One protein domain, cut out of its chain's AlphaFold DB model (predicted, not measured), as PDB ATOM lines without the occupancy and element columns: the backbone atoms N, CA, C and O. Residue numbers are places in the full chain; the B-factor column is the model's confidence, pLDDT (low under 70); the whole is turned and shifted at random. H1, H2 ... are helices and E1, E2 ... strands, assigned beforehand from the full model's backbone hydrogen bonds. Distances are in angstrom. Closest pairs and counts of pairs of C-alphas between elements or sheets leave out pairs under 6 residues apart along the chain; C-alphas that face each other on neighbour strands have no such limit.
ATOM      1  N   LYS A  64     362.111 300.770 314.261       85.88
ATOM      2  CA  LYS A  64     361.011 299.803 314.139       85.88
ATOM      3  C   LYS A  64     359.732 300.522 313.778       85.88
ATOM      4  O   LYS A  64     359.351 301.477 314.448       85.88
ATOM      5  N   LEU A  65     359.050 300.039 312.751       87.62
ATOM      6  CA  LEU A  65     357.694 300.471 312.452       87.62
ATOM      7  C   LEU A  65     356.719 299.637 313.272       87.62
ATOM      8  O   LEU A  65     356.657 298.430 313.075       87.62
ATOM      9  N   PHE A  66     355.943 300.268 314.140       89.94
ATOM     10  CA  PHE A  66     354.788 299.633 314.763       89.94
ATOM     11  C   PHE A  66     353.531 300.020 313.994       89.94
ATOM     12  O   PHE A  66     353.327 301.196 313.693       89.94
ATOM     13  N   VAL A  67     352.699 299.032 313.681       90.75
ATOM     14  CA  VAL A  67     351.452 299.199 312.931       90.75
ATOM     15  C   VAL A  67     350.329 298.520 313.697       90.75
ATOM     16  O   VAL A  67     350.449 297.342 314.010       90.75
ATOM     17  N   LEU A  68     349.236 299.237 313.946       91.69
ATOM     18  CA  LEU A  68     347.988 298.652 314.424       91.69
ATOM     19  C   LEU A  68     347.105 298.300 313.227       91.69
ATOM     20  O   LEU A  68     346.692 299.185 312.469       91.69
ATOM     21  N   GLU A  69     346.809 297.015 313.084       90.31
ATOM     22  CA  GLU A  69     345.978 296.449 312.024       90.31
ATOM     23  C   GLU A  69     344.727 295.793 312.611       90.31
ATOM     24  O   GLU A  69     344.793 295.026 313.571       90.31
ATOM     25  N   GLU A  70     343.580 296.102 312.014       89.38
ATOM     26  CA  GLU A  70     342.299 295.480 312.328       89.38
ATOM     27  C   GLU A  70     341.589 295.150 311.012       89.38
ATOM     28  O   GLU A  70     341.309 296.047 310.214       89.38
ATOM     29  N   ASP A  71     341.342 293.862 310.768       85.75
ATOM     30  CA  ASP A  71     340.675 293.336 309.568       85.75
ATOM     31  C   ASP A  71     341.280 293.830 308.236       85.75
ATOM     32  O   ASP A  71     340.580 294.178 307.284       85.75
ATOM     33  N   GLY A  72     342.610 293.887 308.161       78.44
ATOM     34  CA  GLY A  72     343.372 294.366 307.006       78.44
ATOM     35  C   GLY A  72     343.416 295.890 306.869       78.44
ATOM     36  O   GLY A  72     343.989 296.406 305.908       78.44
ATOM     37  N   VAL A  73     342.832 296.630 307.815       82.25
ATOM     38  CA  VAL A  73     342.812 298.094 307.820       82.25
ATOM     39  C   VAL A  73     343.853 298.624 308.799       82.25
ATOM     40  O   VAL A  73     343.818 298.334 309.994       82.25
ATOM     41  N   LEU A  74     344.758 299.463 308.294       86.06
ATOM     42  CA  LEU A  74     345.704 300.203 309.123       86.06
ATOM     43  C   LEU A  74     344.952 301.273 309.923       86.06
ATOM     44  O   LEU A  74     344.356 302.183 309.343       86.06
ATOM     45  N   LYS A  75     344.992 301.169 311.253       87.44
ATOM     46  CA  LYS A  75     344.359 302.132 312.167       87.44
ATOM     47  C   LYS A  75     345.325 303.211 312.625       87.44
ATOM     48  O   LYS A  75     344.946 304.375 312.697       87.44
ATOM     49  N   ALA A  76     346.564 302.828 312.913       89.06
ATOM     50  CA  ALA A  76     347.619 303.725 313.360       89.06
ATOM     51  C   ALA A  76     348.990 303.121 313.062       89.06
ATOM     52  O   ALA A  76     349.131 301.901 312.978       89.06
ATOM     53  N   ALA A  77     350.004 303.969 312.938       88.38
ATOM     54  CA  ALA A  77     351.386 303.528 312.890       88.38
ATOM     55  C   ALA A  77     352.307 304.586 313.507       88.38
ATOM     56  O   ALA A  77     351.989 305.775 313.509       88.38
ATOM     57  N   PHE A  78     353.450 304.149 314.025       88.06
ATOM     58  CA  PHE A  78     354.516 305.041 314.482       88.06
ATOM     59  C   PHE A  78     355.879 304.372 314.317       88.06
ATOM     60  O   PHE A  78     355.983 303.144 314.258       88.06
ATOM     61  N   VAL A  79     356.940 305.176 314.262       86.38
ATOM     62  CA  VAL A  79     358.310 304.661 314.231       86.38
ATOM     63  C   VAL A  79     358.928 304.791 315.618       86.38
ATOM     64  O   VAL A  79     359.102 305.891 316.144       86.38
ATOM     65  N   HIS A  80     359.285 303.653 316.205       82.81
ATOM     66  CA  HIS A  80     360.089 303.593 317.414       82.81
ATOM     67  C   HIS A  80     361.568 303.701 317.039       82.81
ATOM     68  O   HIS A  80     362.093 302.851 316.314       82.81
ATOM     69  N   ARG A  81     362.231 304.745 317.536       74.88
ATOM     70  CA  ARG A  81     363.682 304.940 317.436       74.88
ATOM     71  C   ARG A  81     364.299 304.794 318.816       74.88
ATOM     72  O   ARG A  81     363.606 304.956 319.814       74.88
ATOM     73  N   ASN A  82     365.616 304.619 318.879       64.81
ATOM     74  CA  ASN A  82     366.382 304.731 320.125       64.81
ATOM     75  C   ASN A  82     366.490 306.203 320.614       64.81
ATOM     76  O   ASN A  82     367.548 306.677 321.022       64.81
ATOM     77  N   GLN A  83     365.401 306.963 320.475       55.31
ATOM     78  CA  GLN A  83     365.211 308.341 320.907       55.31
ATOM     79  C   GLN A  83     363.902 308.407 321.710       55.31
ATOM     80  O   GLN A  83     362.959 307.684 321.393       55.31
ATOM     81  N   PRO A  84     363.812 309.273 322.734       52.00
ATOM     82  CA  PRO A  84     362.683 309.287 323.668       52.00
ATOM     83  C   PRO A  84     361.339 309.675 323.033       52.00
ATOM     84  O   PRO A  84     360.297 309.419 323.628       52.00
ATOM     85  N   ALA A  85     361.344 310.279 321.841       56.44
ATOM     86  CA  ALA A  85     360.130 310.627 321.115       56.44
ATOM     87  C   ALA A  85     359.937 309.689 319.908       56.44
ATOM     88  O   ALA A  85     360.852 309.575 319.084       56.44
ATOM     89  N   PRO A  86     358.767 309.035 319.765       60.03
ATOM     90  CA  PRO A  86     358.443 308.297 318.553       60.03
ATOM     91  C   PRO A  86     358.415 309.257 317.361       60.03
ATOM     92  O   PRO A  86     357.874 310.361 317.452       60.03
ATOM     93  N   LEU A  87     358.997 308.839 316.235       59.31
ATOM     94  CA  LEU A  87     358.896 309.617 315.007       59.31
ATOM     95  C   LEU A  87     357.512 309.373 314.406       59.31
ATOM     96  O   LEU A  87     357.098 308.232 314.167       59.31
ATOM     97  N   LEU A  88     356.795 310.470 314.209       67.00
ATOM     98  CA  LEU A  88     355.425 310.461 313.737       67.00
ATOM     99  C   LEU A  88     355.418 310.302 312.210       67.00
ATOM    100  O   LEU A  88     356.259 310.871 311.513       67.00
ATOM    101  N   LEU A  89     354.493 309.494 311.692       66.38
ATOM    102  CA  LEU A  89     354.350 309.287 310.253       66.38
ATOM    103  C   LEU A  89     353.451 310.381 309.682       66.38
ATOM    104  O   LEU A  89     352.269 310.464 310.020       66.38
ATOM    105  N   SER A  90     354.034 311.227 308.835       62.34
ATOM    106  CA  SER A  90     353.355 312.362 308.208       62.34
ATOM    107  C   SER A  90     352.336 311.944 307.141       62.34
ATOM    108  O   SER A  90     351.454 312.735 306.817       62.34
ATOM    109  N   ASP A  91     352.387 310.700 306.656       60.41
ATOM    110  CA  ASP A  91     351.337 310.101 305.835       60.41
ATOM    111  C   ASP A  91     351.238 308.592 306.108       60.41
ATOM    112  O   ASP A  91     352.254 307.912 306.180       60.41
ATOM    113  N   LEU A  92     350.020 308.079 306.301       67.75
ATOM    114  CA  LEU A  92     349.741 306.646 306.460       67.75
ATOM    115  C   LEU A  92     349.325 305.992 305.134       67.75
ATOM    116  O   LEU A  92     349.113 304.781 305.097       67.75
ATOM    117  N   SER A  93     349.133 306.775 304.066       68.50
ATOM    118  CA  SER A  93     348.604 306.300 302.785       68.50
ATOM    119  C   SER A  93     349.529 305.273 302.126       68.50
ATOM    120  O   SER A  93     349.070 304.185 301.776       68.50
ATOM    121  N   ALA A  94     350.832 305.557 302.062       70.94
ATOM    122  CA  ALA A  94     351.834 304.671 301.473       70.94
ATOM    123  C   ALA A  94     351.971 303.353 302.258       70.94
ATOM    124  O   ALA A  94     351.954 302.268 301.676       70.94
ATOM    125  N   GLU A  95     352.046 303.423 303.590       75.94
ATOM    126  CA  GLU A  95     352.072 302.248 304.464       75.94
ATOM    127  C   GLU A  95     350.781 301.429 304.353       75.94
ATOM    128  O   GLU A  95     350.825 300.198 304.338       75.94
ATOM    129  N   ARG A  96     349.623 302.089 304.246       71.38
ATOM    130  CA  ARG A  96     348.330 301.421 304.080       71.38
ATOM    131  C   ARG A  96     348.251 300.681 302.748       71.38
ATOM    132  O   ARG A  96     347.816 299.534 302.737       71.38
ATOM    133  N   GLU A  97     348.663 301.306 301.649       75.94
ATOM    134  CA  GLU A  97     348.692 300.665 300.330       75.94
ATOM    135  C   GLU A  97     349.619 299.449 300.323       75.94
ATOM    136  O   GLU A  97     349.212 298.371 299.889       75.94
ATOM    137  N   ALA A  98     350.821 299.586 300.889       79.62
ATOM    138  CA  ALA A  98     351.767 298.483 301.024       79.62
ATOM    139  C   ALA A  98     351.207 297.336 301.885       79.62
ATOM    140  O   ALA A  98     351.349 296.167 301.526       79.62
ATOM    141  N   LEU A  99     350.527 297.653 302.994       75.44
ATOM    142  CA  LEU A  99     349.898 296.659 303.865       75.44
ATOM    143  C   LEU A  99     348.773 295.900 303.143       75.44
ATOM    144  O   LEU A  99     348.751 294.670 303.183       75.44
ATOM    145  N   VAL A 100     347.872 296.612 302.458       76.62
ATOM    146  CA  VAL A 100     346.740 296.020 301.719       76.62
ATOM    147  C   VAL A 100     347.221 295.180 300.535       76.62
ATOM    148  O   VAL A 100     346.687 294.100 300.287       76.62
ATOM    149  N   ALA A 101     348.252 295.638 299.823       80.25
ATOM    150  CA  ALA A 101     348.867 294.892 298.728       80.25
ATOM    151  C   ALA A 101     349.673 293.669 299.206       80.25
ATOM    152  O   ALA A 101     350.123 292.871 298.384       80.25
ATOM    153  N   GLY A 102     349.893 293.525 300.519       72.81
ATOM    154  CA  GLY A 102     350.807 292.529 301.070       72.81
ATOM    155  C   GLY A 102     352.270 292.778 300.685       72.81
ATOM    156  O   GLY A 102     353.101 291.880 300.836       72.81
ATOM    157  N   ASP A 103     352.608 293.979 300.203       80.50
ATOM    158  CA  ASP A 103     353.973 294.380 299.874       80.50
ATOM    159  C   ASP A 103     354.723 294.784 301.150       80.50
ATOM    160  O   ASP A 103     354.987 295.948 301.458       80.50
ATOM    161  N   LEU A 104     355.083 293.760 301.922       73.38
ATOM    162  CA  LEU A 104     355.814 293.905 303.180       73.38
ATOM    163  C   LEU A 104     357.199 294.541 302.987       73.38
ATOM    164  O   LEU A 104     357.750 295.117 303.927       73.38
ATOM    165  N   LYS A 105     357.770 294.448 301.780       76.31
ATOM    166  CA  LYS A 105     359.058 295.067 301.463       76.31
ATOM    167  C   LYS A 105     358.895 296.579 301.323       76.31
ATOM    168  O   LYS A 105     359.699 297.312 301.899       76.31
ATOM    169  N   ALA A 106     357.853 297.030 300.626       78.62
ATOM    170  CA  ALA A 106     357.496 298.444 300.559       78.62
ATOM    171  C   ALA A 106     357.149 299.006 301.947       78.62
ATOM    172  O   ALA A 106     357.642 300.070 302.311       78.62
ATOM    173  N   LEU A 107     356.403 298.251 302.766       76.94
ATOM    174  CA  LEU A 107     356.039 298.657 304.130       76.94
ATOM    175  C   LEU A 107     357.268 298.835 305.043       76.94
ATOM    176  O   LEU A 107     357.333 299.758 305.860       76.94
ATOM    177  N   LYS A 108     358.268 297.957 304.899       78.06
ATOM    178  CA  LYS A 108     359.527 298.048 305.647       78.06
ATOM    179  C   LYS A 108     360.357 299.262 305.238       78.06
ATOM    180  O   LYS A 108     360.893 299.938 306.115       78.06
ATOM    181  N   GLY A 109     360.470 299.544 303.940       78.81
ATOM    182  CA  GLY A 109     361.366 300.588 303.441       78.81
ATOM    183  C   GLY A 109     362.804 300.378 303.940       78.81
ATOM    184  O   GLY A 109     363.354 299.284 303.810       78.81
ATOM    185  N   GLU A 110     363.393 301.412 304.546       73.75
ATOM    186  CA  GLU A 110     364.743 301.377 305.143       73.75
ATOM    187  C   GLU A 110     364.775 300.878 306.601       73.75
ATOM    188  O   GLU A 110     365.844 300.699 307.182       73.75
ATOM    189  N   ARG A 111     363.609 300.654 307.214       78.12
ATOM    190  CA  ARG A 111     363.474 300.318 308.640       78.12
ATOM    191  C   ARG A 111     363.968 298.892 308.880       78.12
ATOM    192  O   ARG A 111     363.869 298.053 307.988       78.12
ATOM    193  N   ALA A 112     364.476 298.566 310.067       75.31
ATOM    194  CA  ALA A 112     364.994 297.216 310.313       75.31
ATOM    195  C   ALA A 112     363.875 296.191 310.497       75.31
ATOM    196  O   ALA A 112     363.945 295.099 309.916       75.31
ATOM    197  N   LEU A 113     362.842 296.570 311.257       83.31
ATOM    198  CA  LEU A 113     361.714 295.717 311.618       83.31
ATOM    199  C   LEU A 113     360.372 296.413 311.367       83.31
ATOM    200  O   LEU A 113     360.235 297.620 311.578       83.31
ATOM    201  N   VAL A 114     359.374 295.623 310.974       86.62
ATOM    202  CA  VAL A 114     357.960 296.027 311.003       86.62
ATOM    203  C   VAL A 114     357.231 295.105 311.968       86.62
ATOM    204  O   VAL A 114     357.304 293.887 311.831       86.62
ATOM    205  N   ILE A 115     356.558 295.685 312.950       89.31
ATOM    206  CA  ILE A 115     355.822 294.993 313.999       89.31
ATOM    207  C   ILE A 115     354.351 295.346 313.815       89.31
ATOM    208  O   ILE A 115     353.934 296.475 314.058       89.31
ATOM    209  N   ILE A 116     353.576 294.376 313.349       89.88
ATOM    210  CA  ILE A 116     352.141 294.517 313.126       89.88
ATOM    211  C   ILE A 116     351.437 293.951 314.352       89.88
ATOM    212  O   ILE A 116     351.582 292.766 314.649       89.88
ATOM    213  N   THR A 117     350.702 294.784 315.074       92.38
ATOM    214  CA  THR A 117     349.922 294.405 316.252       92.38
ATOM    215  C   THR A 117     348.434 294.456 315.934       92.38
ATOM    216  O   THR A 117     347.981 295.238 315.097       92.38
ATOM    217  N   LYS A 118     347.666 293.605 316.612       91.88
ATOM    218  CA  LYS A 118     346.200 293.594 316.553       91.88
ATOM    219  C   LYS A 118     345.611 294.163 317.842       91.88
ATOM    220  O   LYS A 118     346.255 294.030 318.883       91.88
ATOM    221  N   PRO A 119     344.368 294.683 317.836       92.75
ATOM    222  CA  PRO A 119     343.681 295.108 319.060       92.75
ATOM    223  C   PRO A 119     343.712 294.050 320.176       92.75
ATOM    224  O   PRO A 119     343.909 294.380 321.342       92.75
ATOM    225  N   ALA A 120     343.625 292.767 319.807       90.69
ATOM    226  CA  ALA A 120     343.703 291.637 320.734       90.69
ATOM    227  C   ALA A 120     345.008 291.574 321.554       90.69
ATOM    228  O   ALA A 120     344.976 291.084 322.680       90.69
ATOM    229  N   ALA A 121     346.127 292.114 321.050       88.88
ATOM    230  CA  ALA A 121     347.383 292.186 321.803       88.88
ATOM    231  C   ALA A 121     347.228 292.988 323.106       88.88
ATOM    232  O   ALA A 121     347.922 292.732 324.084       88.88
ATOM    233  N   TYR A 122     346.288 293.930 323.133       91.50
ATOM    234  CA  TYR A 122     346.099 294.875 324.228       91.50
ATOM    235  C   TYR A 122     344.888 294.538 325.106       91.50
ATOM    236  O   TYR A 122     344.506 295.334 325.959       91.50
ATOM    237  N   ALA A 123     344.282 293.356 324.930       87.75
ATOM    238  CA  ALA A 123     343.086 292.945 325.669       87.75
ATOM    239  C   ALA A 123     343.287 292.947 327.198       87.75
ATOM    240  O   ALA A 123     342.358 293.273 327.932       87.75
ATOM    241  N   ASN A 124     344.507 292.629 327.651       85.81
ATOM    242  CA  ASN A 124     344.883 292.529 329.066       85.81
ATOM    243  C   ASN A 124     345.653 293.756 329.586       85.81
ATOM    244  O   ASN A 124     346.246 293.694 330.659       85.81
ATOM    245  N   VAL A 125     345.715 294.849 328.817       89.31
ATOM    246  CA  VAL A 125     346.307 296.105 329.295       89.31
ATOM    247  C   VAL A 125     345.213 296.887 330.017       89.31
ATOM    248  O   VAL A 125     344.226 297.280 329.401       89.31
ATOM    249  N   ASP A 126     345.372 297.110 331.321       90.25
ATOM    250  CA  ASP A 126     344.338 297.768 332.130       90.25
ATOM    251  C   ASP A 126     344.213 299.257 331.783       90.25
ATOM    252  O   ASP A 126     343.155 299.742 331.369       90.25
ATOM    253  N   ALA A 127     345.309 299.999 331.940       91.12
ATOM    254  CA  ALA A 127     345.361 301.431 331.704       91.12
ATOM    255  C   ALA A 127     346.737 301.849 331.193       91.12
ATOM    256  O   ALA A 127     347.750 301.290 331.592       91.12
ATOM    257  N   VAL A 128     346.748 302.873 330.351       90.50
ATOM    258  CA  VAL A 128     347.937 303.488 329.770       90.50
ATOM    259  C   VAL A 128     348.052 304.901 330.322       90.50
ATOM    260  O   VAL A 128     347.069 305.646 330.340       90.50
ATOM    261  N   ASP A 129     349.245 305.275 330.770       87.81
ATOM    262  CA  ASP A 129     349.532 306.647 331.178       87.81
ATOM    263  C   ASP A 129     349.910 307.498 329.959       87.81
ATOM    264  O   ASP A 129     350.898 307.233 329.270       87.81
ATOM    265  N   ILE A 130     349.118 308.537 329.694       86.69
ATOM    266  CA  ILE A 130     349.413 309.552 328.683       86.69
ATOM    267  C   ILE A 130     349.516 310.910 329.380       86.69
ATOM    268  O   ILE A 130     348.511 311.525 329.749       86.69
ATOM    269  N   ASN A 131     350.749 311.401 329.540       82.06
ATOM    270  CA  ASN A 131     351.057 312.691 330.171       82.06
ATOM    271  C   ASN A 131     350.430 312.864 331.573       82.06
ATOM    272  O   ASN A 131     349.910 313.933 331.893       82.06
ATOM    273  N   GLY A 132     350.447 311.816 332.399       82.31
ATOM    274  CA  GLY A 132     349.881 311.801 333.750       82.31
ATOM    275  C   GLY A 132     348.399 311.424 333.809       82.31
ATOM    276  O   GLY A 132     347.823 311.383 334.896       82.31
ATOM    277  N   ASN A 133     347.766 311.143 332.666       86.62
ATOM    278  CA  ASN A 133     346.363 310.749 332.589       86.62
ATOM    279  C   ASN A 133     346.260 309.253 332.312       86.62
ATOM    280  O   ASN A 133     346.636 308.788 331.237       86.62
ATOM    281  N   LYS A 134     345.706 308.505 333.269       90.88
ATOM    282  CA  LYS A 134     345.468 307.067 333.116       90.88
ATOM    283  C   LYS A 134     344.195 306.821 332.318       90.88
ATOM    284  O   LYS A 134     343.092 307.045 332.817       90.88
ATOM    285  N   LEU A 135     344.360 306.339 331.095       92.44
ATOM    286  CA  LEU A 135     343.278 306.010 330.175       92.44
ATOM    287  C   LEU A 135     343.151 304.490 330.050       92.44
ATOM    288  O   LEU A 135     344.167 303.826 329.855       92.44
ATOM    289  N   PRO A 136     341.939 303.911 330.114       93.38
ATOM    290  CA  PRO A 136     341.763 302.490 329.833       93.38
ATOM    291  C   PRO A 136     342.249 302.146 328.421       93.38
ATOM    292  O   PRO A 136     341.937 302.870 327.470       93.38
ATOM    293  N   ALA A 137     342.953 301.024 328.253       93.25
ATOM    294  CA  ALA A 137     343.460 300.613 326.938       93.25
ATOM    295  C   ALA A 137     342.336 300.495 325.895       93.25
ATOM    296  O   ALA A 137     342.490 300.925 324.753       93.25
ATOM    297  N   GLN A 138     341.164 300.011 326.315       93.81
ATOM    298  CA  GLN A 138     340.012 299.852 325.420       93.81
ATOM    299  C   GLN A 138     339.413 301.179 324.972       93.81
ATOM    300  O   GLN A 138     338.921 301.285 323.850       93.81
ATOM    301  N   THR A 139     339.523 302.214 325.802       93.81
ATOM    302  CA  THR A 139     339.163 303.574 325.409       93.81
ATOM    303  C   THR A 139     340.106 304.077 324.315       93.81
ATOM    304  O   THR A 139     339.646 304.631 323.321       93.81
ATOM    305  N   ILE A 140     341.412 303.817 324.441       94.00
ATOM    306  CA  ILE A 140     342.406 304.191 323.423       94.00
ATOM    307  C   ILE A 140     342.165 303.430 322.115       94.00
ATOM    308  O   ILE A 140     342.155 304.044 321.050       94.00
ATOM    309  N   LEU A 141     341.917 302.118 322.167       94.44
ATOM    310  CA  LEU A 141     341.599 301.329 320.971       94.44
ATOM    311  C   LEU A 141     340.333 301.841 320.270       94.44
ATOM    312  O   LEU A 141     340.329 302.003 319.049       94.44
ATOM    313  N   ALA A 142     339.289 302.174 321.034       93.62
ATOM    314  CA  ALA A 142     338.066 302.758 320.488       93.62
ATOM    315  C   ALA A 142     338.309 304.130 319.830       93.62
ATOM    316  O   ALA A 142     337.703 304.428 318.801       93.62
ATOM    317  N   MET A 143     339.213 304.948 320.380       93.88
ATOM    318  CA  MET A 143     339.639 306.209 319.760       93.88
ATOM    319  C   MET A 143     340.400 305.952 318.451       93.88
ATOM    320  O   MET A 143     340.086 306.556 317.429       93.88
ATOM    321  N   LEU A 144     341.362 305.023 318.450       92.31
ATOM    322  CA  LEU A 144     342.162 304.670 317.269       92.31
ATOM    323  C   LEU A 144     341.316 304.130 316.104       92.31
ATOM    324  O   LEU A 144     341.693 304.298 314.942       92.31
ATOM    325  N   ALA A 145     340.163 303.529 316.401       90.44
ATOM    326  CA  ALA A 145     339.221 303.046 315.399       90.44
ATOM    327  C   ALA A 145     338.486 304.167 314.637       90.44
ATOM    328  O   ALA A 145     337.971 303.907 313.547       90.44
ATOM    329  N   LYS A 146     338.435 305.394 315.179       90.06
ATOM    330  CA  LYS A 146     337.727 306.544 314.590       90.06
ATOM    331  C   LYS A 146     338.599 307.323 313.615       90.06
ATOM    332  O   LYS A 146     339.825 307.273 313.686       90.06
ATOM    333  N   ASP A 147     337.970 308.090 312.728       86.12
ATOM    334  CA  ASP A 147     338.688 308.944 311.776       86.12
ATOM    335  C   ASP A 147     339.492 310.033 312.497       86.12
ATOM    336  O   ASP A 147     340.694 310.132 312.269       86.12
ATOM    337  N   ASP A 148     338.870 310.763 313.432       89.25
ATOM    338  CA  ASP A 148     339.530 311.767 314.275       89.25
ATOM    339  C   ASP A 148     339.357 311.452 315.781       89.25
ATOM    340  O   ASP A 148     338.303 311.735 316.354       89.25
ATOM    341  N   PRO A 149     340.375 310.881 316.452       91.19
ATOM    342  CA  PRO A 149     340.345 310.560 317.886       91.19
ATOM    343  C   PRO A 149     340.490 311.773 318.820       91.19
ATOM    344  O   PRO A 149     340.340 311.632 320.033       91.19
ATOM    345  N   ARG A 150     340.834 312.960 318.303       90.31
ATOM    346  CA  ARG A 150     341.252 314.102 319.135       90.31
ATOM    347  C   ARG A 150     340.129 314.625 320.025       90.31
ATOM    348  O   ARG A 150     340.350 314.913 321.198       90.31
ATOM    349  N   GLN A 151     338.914 314.714 319.483       89.12
ATOM    350  CA  GLN A 151     337.742 315.193 320.227       89.12
ATOM    351  C   GLN A 151     337.389 314.265 321.392       89.12
ATOM    352  O   GLN A 151     337.137 314.731 322.502       89.12
ATOM    353  N   ASP A 152     337.436 312.957 321.156       90.75
ATOM    354  CA  ASP A 152     337.188 311.961 322.193       90.75
ATOM    355  C   ASP A 152     338.254 311.997 323.278       90.75
ATOM    356  O   ASP A 152     337.929 311.919 324.460       90.75
ATOM    357  N   TYR A 153     339.523 312.132 322.885       90.75
ATOM    358  CA  TYR A 153     340.612 312.264 323.841       90.75
ATOM    359  C   TYR A 153     340.389 313.478 324.748       90.75
ATOM    360  O   TYR A 153     340.420 313.341 325.967       90.75
ATOM    361  N   ILE A 154     340.076 314.649 324.182       89.50
ATOM    362  CA  ILE A 154     339.769 315.850 324.972       89.50
ATOM    363  C   ILE A 154     338.585 315.598 325.914       89.50
ATOM    364  O   ILE A 154     338.650 315.968 327.087       89.50
ATOM    365  N   ALA A 155     337.509 314.975 325.424       89.38
ATOM    366  CA  ALA A 155     336.338 314.661 326.237       89.38
ATOM    367  C   ALA A 155     336.697 313.752 327.424       89.38
ATOM    368  O   ALA A 155     336.260 313.999 328.550       89.38
ATOM    369  N   GLU A 156     337.547 312.755 327.194       90.12
ATOM    370  CA  GLU A 156     337.971 311.807 328.216       90.12
ATOM    371  C   GLU A 156     338.929 312.438 329.236       90.12
ATOM    372  O   GLU A 156     338.748 312.260 330.441       90.12
ATOM    373  N   ILE A 157     339.879 313.273 328.797       89.56
ATOM    374  CA  ILE A 157     340.752 314.044 329.697       89.56
ATOM    375  C   ILE A 157     339.937 315.000 330.574       89.56
ATOM    376  O   ILE A 157     340.208 315.115 331.772       89.56
ATOM    377  N   ARG A 158     338.909 315.656 330.016       89.00
ATOM    378  CA  ARG A 158     337.992 316.500 330.801       89.00
ATOM    379  C   ARG A 158     337.243 315.692 331.848       89.00
ATOM    380  O   ARG A 158     337.141 316.135 332.991       89.00
ATOM    381  N   ARG A 159     336.748 314.513 331.464       89.69
ATOM    382  CA  ARG A 159     336.022 313.600 332.351       89.69
ATOM    383  C   ARG A 159     336.900 313.124 333.509       89.69
ATOM    384  O   ARG A 159     336.457 313.170 334.649       89.69
ATOM    385  N   ILE A 160     338.130 312.696 333.227       88.81
ATOM    386  CA  ILE A 160     339.066 312.171 334.234       88.81
ATOM    387  C   ILE A 160     339.489 313.263 335.220       88.81
ATOM    388  O   ILE A 160     339.492 313.037 336.429       88.81
ATOM    389  N   ASN A 161     339.795 314.459 334.718       86.62
ATOM    390  CA  ASN A 161     340.306 315.557 335.539       86.62
ATOM    391  C   ASN A 161     339.214 316.478 336.106       86.62
ATOM    392  O   ASN A 161     339.535 317.477 336.744       86.62
ATOM    393  N   ASN A 162     337.931 316.164 335.889       87.62
ATOM    394  CA  ASN A 162     336.788 316.996 336.287       87.62
ATOM    395  C   ASN A 162     336.905 318.460 335.806       87.62
ATOM    396  O   ASN A 162     336.556 319.395 336.529       87.62
ATOM    397  N   ILE A 163     337.408 318.664 334.584       85.50
ATOM    398  CA  ILE A 163     337.614 319.999 334.004       85.50
ATOM    399  C   ILE A 163     336.261 320.552 333.520       85.50
ATOM    400  O   ILE A 163     335.608 319.908 332.689       85.50
ATOM    401  N   PRO A 164     335.826 321.742 333.981       82.81
ATOM    402  CA  PRO A 164     334.580 322.361 333.547       82.81
ATOM    403  C   PRO A 164     334.530 322.647 332.034       82.81
ATOM    404  O   PRO A 164     335.560 322.932 331.412       82.81
ATOM    405  N   PRO A 165     333.327 322.662 331.427       76.31
ATOM    406  CA  PRO A 165     333.152 323.113 330.050       76.31
ATOM    407  C   PRO A 165     333.687 324.543 329.869       76.31
ATOM    408  O   PRO A 165     333.318 325.442 330.619       76.31
ATOM    409  N   GLY A 166     334.547 324.753 328.870       71.38
ATOM    410  CA  GLY A 166     335.124 326.067 328.548       71.38
ATOM    411  C   GLY A 166     336.553 326.299 329.048       71.38
ATOM    412  O   GLY A 166     337.178 327.257 328.607       71.38
ATOM    413  N   GLN A 167     337.107 325.419 329.891       76.25
ATOM    414  CA  GLN A 167     338.548 325.408 330.158       76.25
ATOM    415  C   GLN A 167     339.309 324.708 329.021       76.25
ATOM    416  O   GLN A 167     338.882 323.666 328.497       76.25
ATOM    417  N   GLU A 168     340.433 325.308 328.625       76.88
ATOM    418  CA  GLU A 168     341.324 324.750 327.612       76.88
ATOM    419  C   GLU A 168     342.018 323.501 328.152       76.88
ATOM    420  O   GLU A 168     342.592 323.495 329.241       76.88
ATOM    421  N   VAL A 169     341.948 322.428 327.369       80.31
ATOM    422  CA  VAL A 169     342.756 321.231 327.578       80.31
ATOM    423  C   VAL A 169     343.902 321.326 326.594       80.31
ATOM    424  O   VAL A 169     343.662 321.501 325.399       80.31
ATOM    425  N   TYR A 170     345.132 321.212 327.091       75.19
ATOM    426  CA  TYR A 170     346.294 321.179 326.218       75.19
ATOM    427  C   TYR A 170     346.176 319.985 325.268       75.19
ATOM    428  O   TYR A 170     346.164 318.829 325.700       75.19
ATOM    429  N   MET A 171     346.093 320.280 323.975       76.44
ATOM    430  CA  MET A 171     346.209 319.291 322.920       76.44
ATOM    431  C   MET A 171     347.393 319.687 322.044       76.44
ATOM    432  O   MET A 171     347.425 320.824 321.570       76.44
ATOM    433  N   PRO A 172     348.372 318.795 321.835       69.69
ATOM    434  CA  PRO A 172     349.468 319.095 320.930       69.69
ATOM    435  C   PRO A 172     348.917 319.390 319.527       69.69
ATOM    436  O   PRO A 172     348.017 318.693 319.049       69.69
ATOM    437  N   GLU A 173     349.454 320.424 318.874       77.50
ATOM    438  CA  GLU A 173     349.139 320.780 317.484       77.50
ATOM    439  C   GLU A 173     349.794 319.782 316.523       77.50
ATOM    440  O   GLU A 173     350.756 320.080 315.821       77.50
ATOM    441  N   VAL A 174     349.284 318.557 316.533       81.12
ATOM    442  CA  VAL A 174     349.692 317.475 315.640       81.12
ATOM    443  C   VAL A 174     348.554 317.136 314.691       81.12
ATOM    444  O   VAL A 174     347.365 317.339 314.988       81.12
ATOM    445  N   ASN A 175     348.907 316.605 313.523       85.69
ATOM    446  CA  ASN A 175     347.892 316.116 312.604       85.69
ATOM    447  C   ASN A 175     347.203 314.854 313.176       85.69
ATOM    448  O   ASN A 175     347.642 314.251 314.158       85.69
ATOM    449  N   VAL A 176     346.079 314.454 312.578       86.38
ATOM    450  CA  VAL A 176     345.266 313.322 313.060       86.38
ATOM    451  C   VAL A 176     346.061 312.010 313.110       86.38
ATOM    452  O   VAL A 176     345.956 311.258 314.081       86.38
ATOM    453  N   ASN A 177     346.863 311.732 312.083       83.94
ATOM    454  CA  ASN A 177     347.632 310.491 311.970       83.94
ATOM    455  C   ASN A 177     348.773 310.444 312.984       83.94
ATOM    456  O   ASN A 177     349.005 309.419 313.621       83.94
ATOM    457  N   GLU A 178     349.442 311.573 313.183       83.81
ATOM    458  CA  GLU A 178     350.463 311.751 314.205       83.81
ATOM    459  C   GLU A 178     349.886 311.514 315.601       83.81
ATOM    460  O   GLU A 178     350.455 310.761 316.390       83.81
ATOM    461  N   PHE A 179     348.710 312.075 315.887       87.81
ATOM    462  CA  PHE A 179     348.035 311.859 317.162       87.81
ATOM    463  C   PHE A 179     347.677 310.382 317.389       87.81
ATOM    464  O   PHE A 179     347.902 309.845 318.474       87.81
ATOM    465  N   LYS A 180     347.189 309.689 316.352       88.94
ATOM    466  CA  LYS A 180     346.986 308.232 316.390       88.94
ATOM    467  C   LYS A 180     348.291 307.478 316.661       88.94
ATOM    468  O   LYS A 180     348.294 306.527 317.438       88.94
ATOM    469  N   GLY A 181     349.397 307.920 316.067       87.94
ATOM    470  CA  GLY A 181     350.733 307.390 316.338       87.94
ATOM    471  C   GLY A 181     351.145 307.543 317.805       87.94
ATOM    472  O   GLY A 181     351.649 306.589 318.390       87.94
ATOM    473  N   VAL A 182     350.869 308.694 318.429       88.25
ATOM    474  CA  VAL A 182     351.140 308.938 319.862       88.25
ATOM    475  C   VAL A 182     350.325 308.003 320.755       88.25
ATOM    476  O   VAL A 182     350.883 307.374 321.654       88.25
ATOM    477  N   LEU A 183     349.021 307.876 320.494       90.94
ATOM    478  CA  LEU A 183     348.142 306.973 321.240       90.94
ATOM    479  C   LEU A 183     348.609 305.513 321.134       90.94
ATOM    480  O   LEU A 183     348.680 304.807 322.140       90.94
ATOM    481  N   LEU A 184     348.970 305.070 319.924       92.25
ATOM    482  CA  LEU A 184     349.499 303.727 319.701       92.25
ATOM    483  C   LEU A 184     350.855 303.527 320.392       92.25
ATOM    484  O   LEU A 184     351.085 302.469 320.973       92.25
ATOM    485  N   ALA A 185     351.741 304.523 320.363       89.62
ATOM    486  CA  ALA A 185     353.039 304.442 321.025       89.62
ATOM    487  C   ALA A 185     352.897 304.269 322.539       89.62
ATOM    488  O   ALA A 185     353.570 303.420 323.122       89.62
ATOM    489  N   ALA A 186     351.985 305.013 323.168       89.88
ATOM    490  CA  ALA A 186     351.697 304.859 324.590       89.88
ATOM    491  C   ALA A 186     351.175 303.446 324.907       89.88
ATOM    492  O   ALA A 186     351.658 302.795 325.831       89.88
ATOM    493  N   LEU A 187     350.253 302.936 324.085       91.94
ATOM    494  CA  LEU A 187     349.690 301.594 324.234       91.94
ATOM    495  C   LEU A 187     350.745 300.486 324.060       91.94
ATOM    496  O   LEU A 187     350.770 299.521 324.824       91.94
ATOM    497  N   VAL A 188     351.637 300.627 323.075       90.62
ATOM    498  CA  VAL A 188     352.751 299.696 322.843       90.62
ATOM    499  C   VAL A 188     353.741 299.717 324.001       90.62
ATOM    500  O   VAL A 188     354.165 298.648 324.434       90.62
ATOM    501  N   ASN A 189     354.095 300.894 324.515       87.50
ATOM    502  CA  ASN A 189     355.022 301.003 325.640       87.50
ATOM    503  C   ASN A 189     354.474 300.294 326.885       87.50
ATOM    504  O   ASN A 189     355.190 299.508 327.499       87.50
ATOM    505  N   GLU A 190     353.195 300.505 327.207       89.31
ATOM    506  CA  GLU A 190     352.556 299.836 328.343       89.31
ATOM    507  C   GLU A 190     352.488 298.315 328.141       89.31
ATOM    508  O   GLU A 190     352.814 297.538 329.039       89.31
ATOM    509  N   TYR A 191     352.143 297.865 326.929       88.06
ATOM    510  CA  TYR A 191     352.144 296.443 326.598       88.06
ATOM    511  C   TYR A 191     353.525 295.807 326.790       88.06
ATOM    512  O   TYR A 191     353.622 294.763 327.428       88.06
ATOM    513  N   LEU A 192     354.583 296.444 326.280       84.31
ATOM    514  CA  LEU A 192     355.956 295.936 326.354       84.31
ATOM    515  C   LEU A 192     356.553 295.994 327.768       84.31
ATOM    516  O   LEU A 192     357.504 295.270 328.052       84.31
ATOM    517  N   HIS A 193     356.011 296.825 328.663       81.88
ATOM    518  CA  HIS A 193     356.361 296.789 330.085       81.88
ATOM    519  C   HIS A 193     355.803 295.546 330.790       81.88
ATOM    520  O   HIS A 193     356.460 294.996 331.673       81.88
ATOM    521  N   ALA A 194     354.600 295.108 330.413       76.56
ATOM    522  CA  ALA A 194     353.918 293.978 331.043       76.56
ATOM    523  C   ALA A 194     354.173 292.632 330.338       76.56
ATOM    524  O   ALA A 194     354.060 291.580 330.965       76.56
ATOM    525  N   HIS A 195     354.509 292.653 329.047       79.50
ATOM    526  CA  HIS A 195     354.600 291.468 328.197       79.50
ATOM    527  C   HIS A 195     355.844 291.505 327.311       79.50
ATOM    528  O   HIS A 195     356.260 292.553 326.816       79.50
ATOM    529  N   SER A 196     356.411 290.330 327.037       79.62
ATOM    530  CA  SER A 196     357.487 290.217 326.055       79.62
ATOM    531  C   SER A 196     356.920 290.247 324.631       79.62
ATOM    532  O   SER A 196     355.886 289.643 324.341       79.62
TER     533      SER A 196
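This is residues 64 to 196 of the 233 residues of an uncharacterized protein of Candidatus Woesearchaeota archaeon (UniProt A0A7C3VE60). A long helix, H6, runs through the middle of the domain between a three-stranded sheet, E2 E1 E3, and a second group made of the short hairpin E4 and E5 with the helices H4 and H5. The small helices H1 and H2 cover the sheet's other face at one end of the long axis, and at the other end a loop after H5 reaches outward before folding back to the start of H6. The printed part has 133 residues, with six named helices and five named strands in the order E1 E2 H1 H2 E3 H3 E4 E5 H4 H5 H6. The larger sheet is mixed, in the order E2 E1 E3; the smaller one, E4 E5, is antiparallel, and the class is mixed, helices and strands. The whole is compact, with a radius of gyration of the C-alphas of 15.0 A, yet elongated in outline, spanning 49 by 30 by 29 A.

Find C-alpha 64 at (361.011, 299.803, 314.139); from there E1 runs over residues 64 to 70, 19.3 A long. E2, residues 73 to 80, comes back over 20.5 A and bends by 51 degrees at residue 76. The third strand of this sheet, E3, is residues 113 to 117, 12.7 A. Between E2 and E3 look for H1, residues 93 to 100, 10.5 A, and H2, residues 104 to 108. After E3 come H3, residues 119 to 122, then E4, residues 127 to 130, and E5, residues 133 to 136. H4 covers residues 137 to 144, 10.6 A. H5, residues 150 to 161, starts from C-alpha 150 at (341.252, 314.102, 319.135) and is 16.5 A long. H6, residues 176 to 194, is the longest helix at 27.8 A and ends with C-alpha 194 at (353.918, 293.978, 331.043).

Begin with E1, the inner strand. E1 and E2 form an antiparallel hairpin, where N 66 and O 78 are 2.9 A apart, within hydrogen-bond range. E1 and E3 are parallel, with N 67 and O 115 at 2.9 A. The sheet is only just strongly twisted, its C-alphas lying up to 4.1 A off the best plane. Three layers, helices on both faces of a sheet, are made by H6 on one face and H1 on the other. H6 lies over E2 and E1 at a height over the sheet of 7.7 A and runs across the strands, at 73 degrees to E2 on the local plane; the closest C-alphas of E2 and H6, those of Phe 78 and Gly 181, are 4.8 A apart. H1 lies over E2 and E1 at a height of 9.3 A. H2, on the same face as H1, lies over E3; H1 and H2 touch, closest at the C-alphas of Ala 98 and Leu 107, 5.3 A. With its residues 180 to 187 alone, H6 touches H4 at a shallow tilt of 22 degrees, opposite ways, closest at the C-alphas of Leu 144 and Lys 180, 6.1 A. H3 only just touches H4, with 3 pairs of C-alphas within 8 A, the closest being those of Pro 119 and Leu 141, 6.8 A. H5 and H4 are close but not clearly touching, with the C-alphas of Met 143 and Asp 152 closest at 6.7 A. The hairpin E4 and E5 has N 128 and O 135 at 2.8 A, within hydrogen-bond range; the C-alphas of Val 128 and Glu 190, closest between E4 and H6, are 6.1 A apart. H1 and H6 are apart. In H1, H2, H4, H5 and H6 every O i to N i+4 pair is within hydrogen-bond range; H3 is too short for such a pair.

The two C-alphas farthest apart are those of Lys 105 and Pro 164, 48.7 A. The printed part has no cut. Look for the two long links at residues 81 to 92 and 162 to 175. Mean pLDDT of the printed part is 83.2; residues 82 to 93 and residue 172 are under 70.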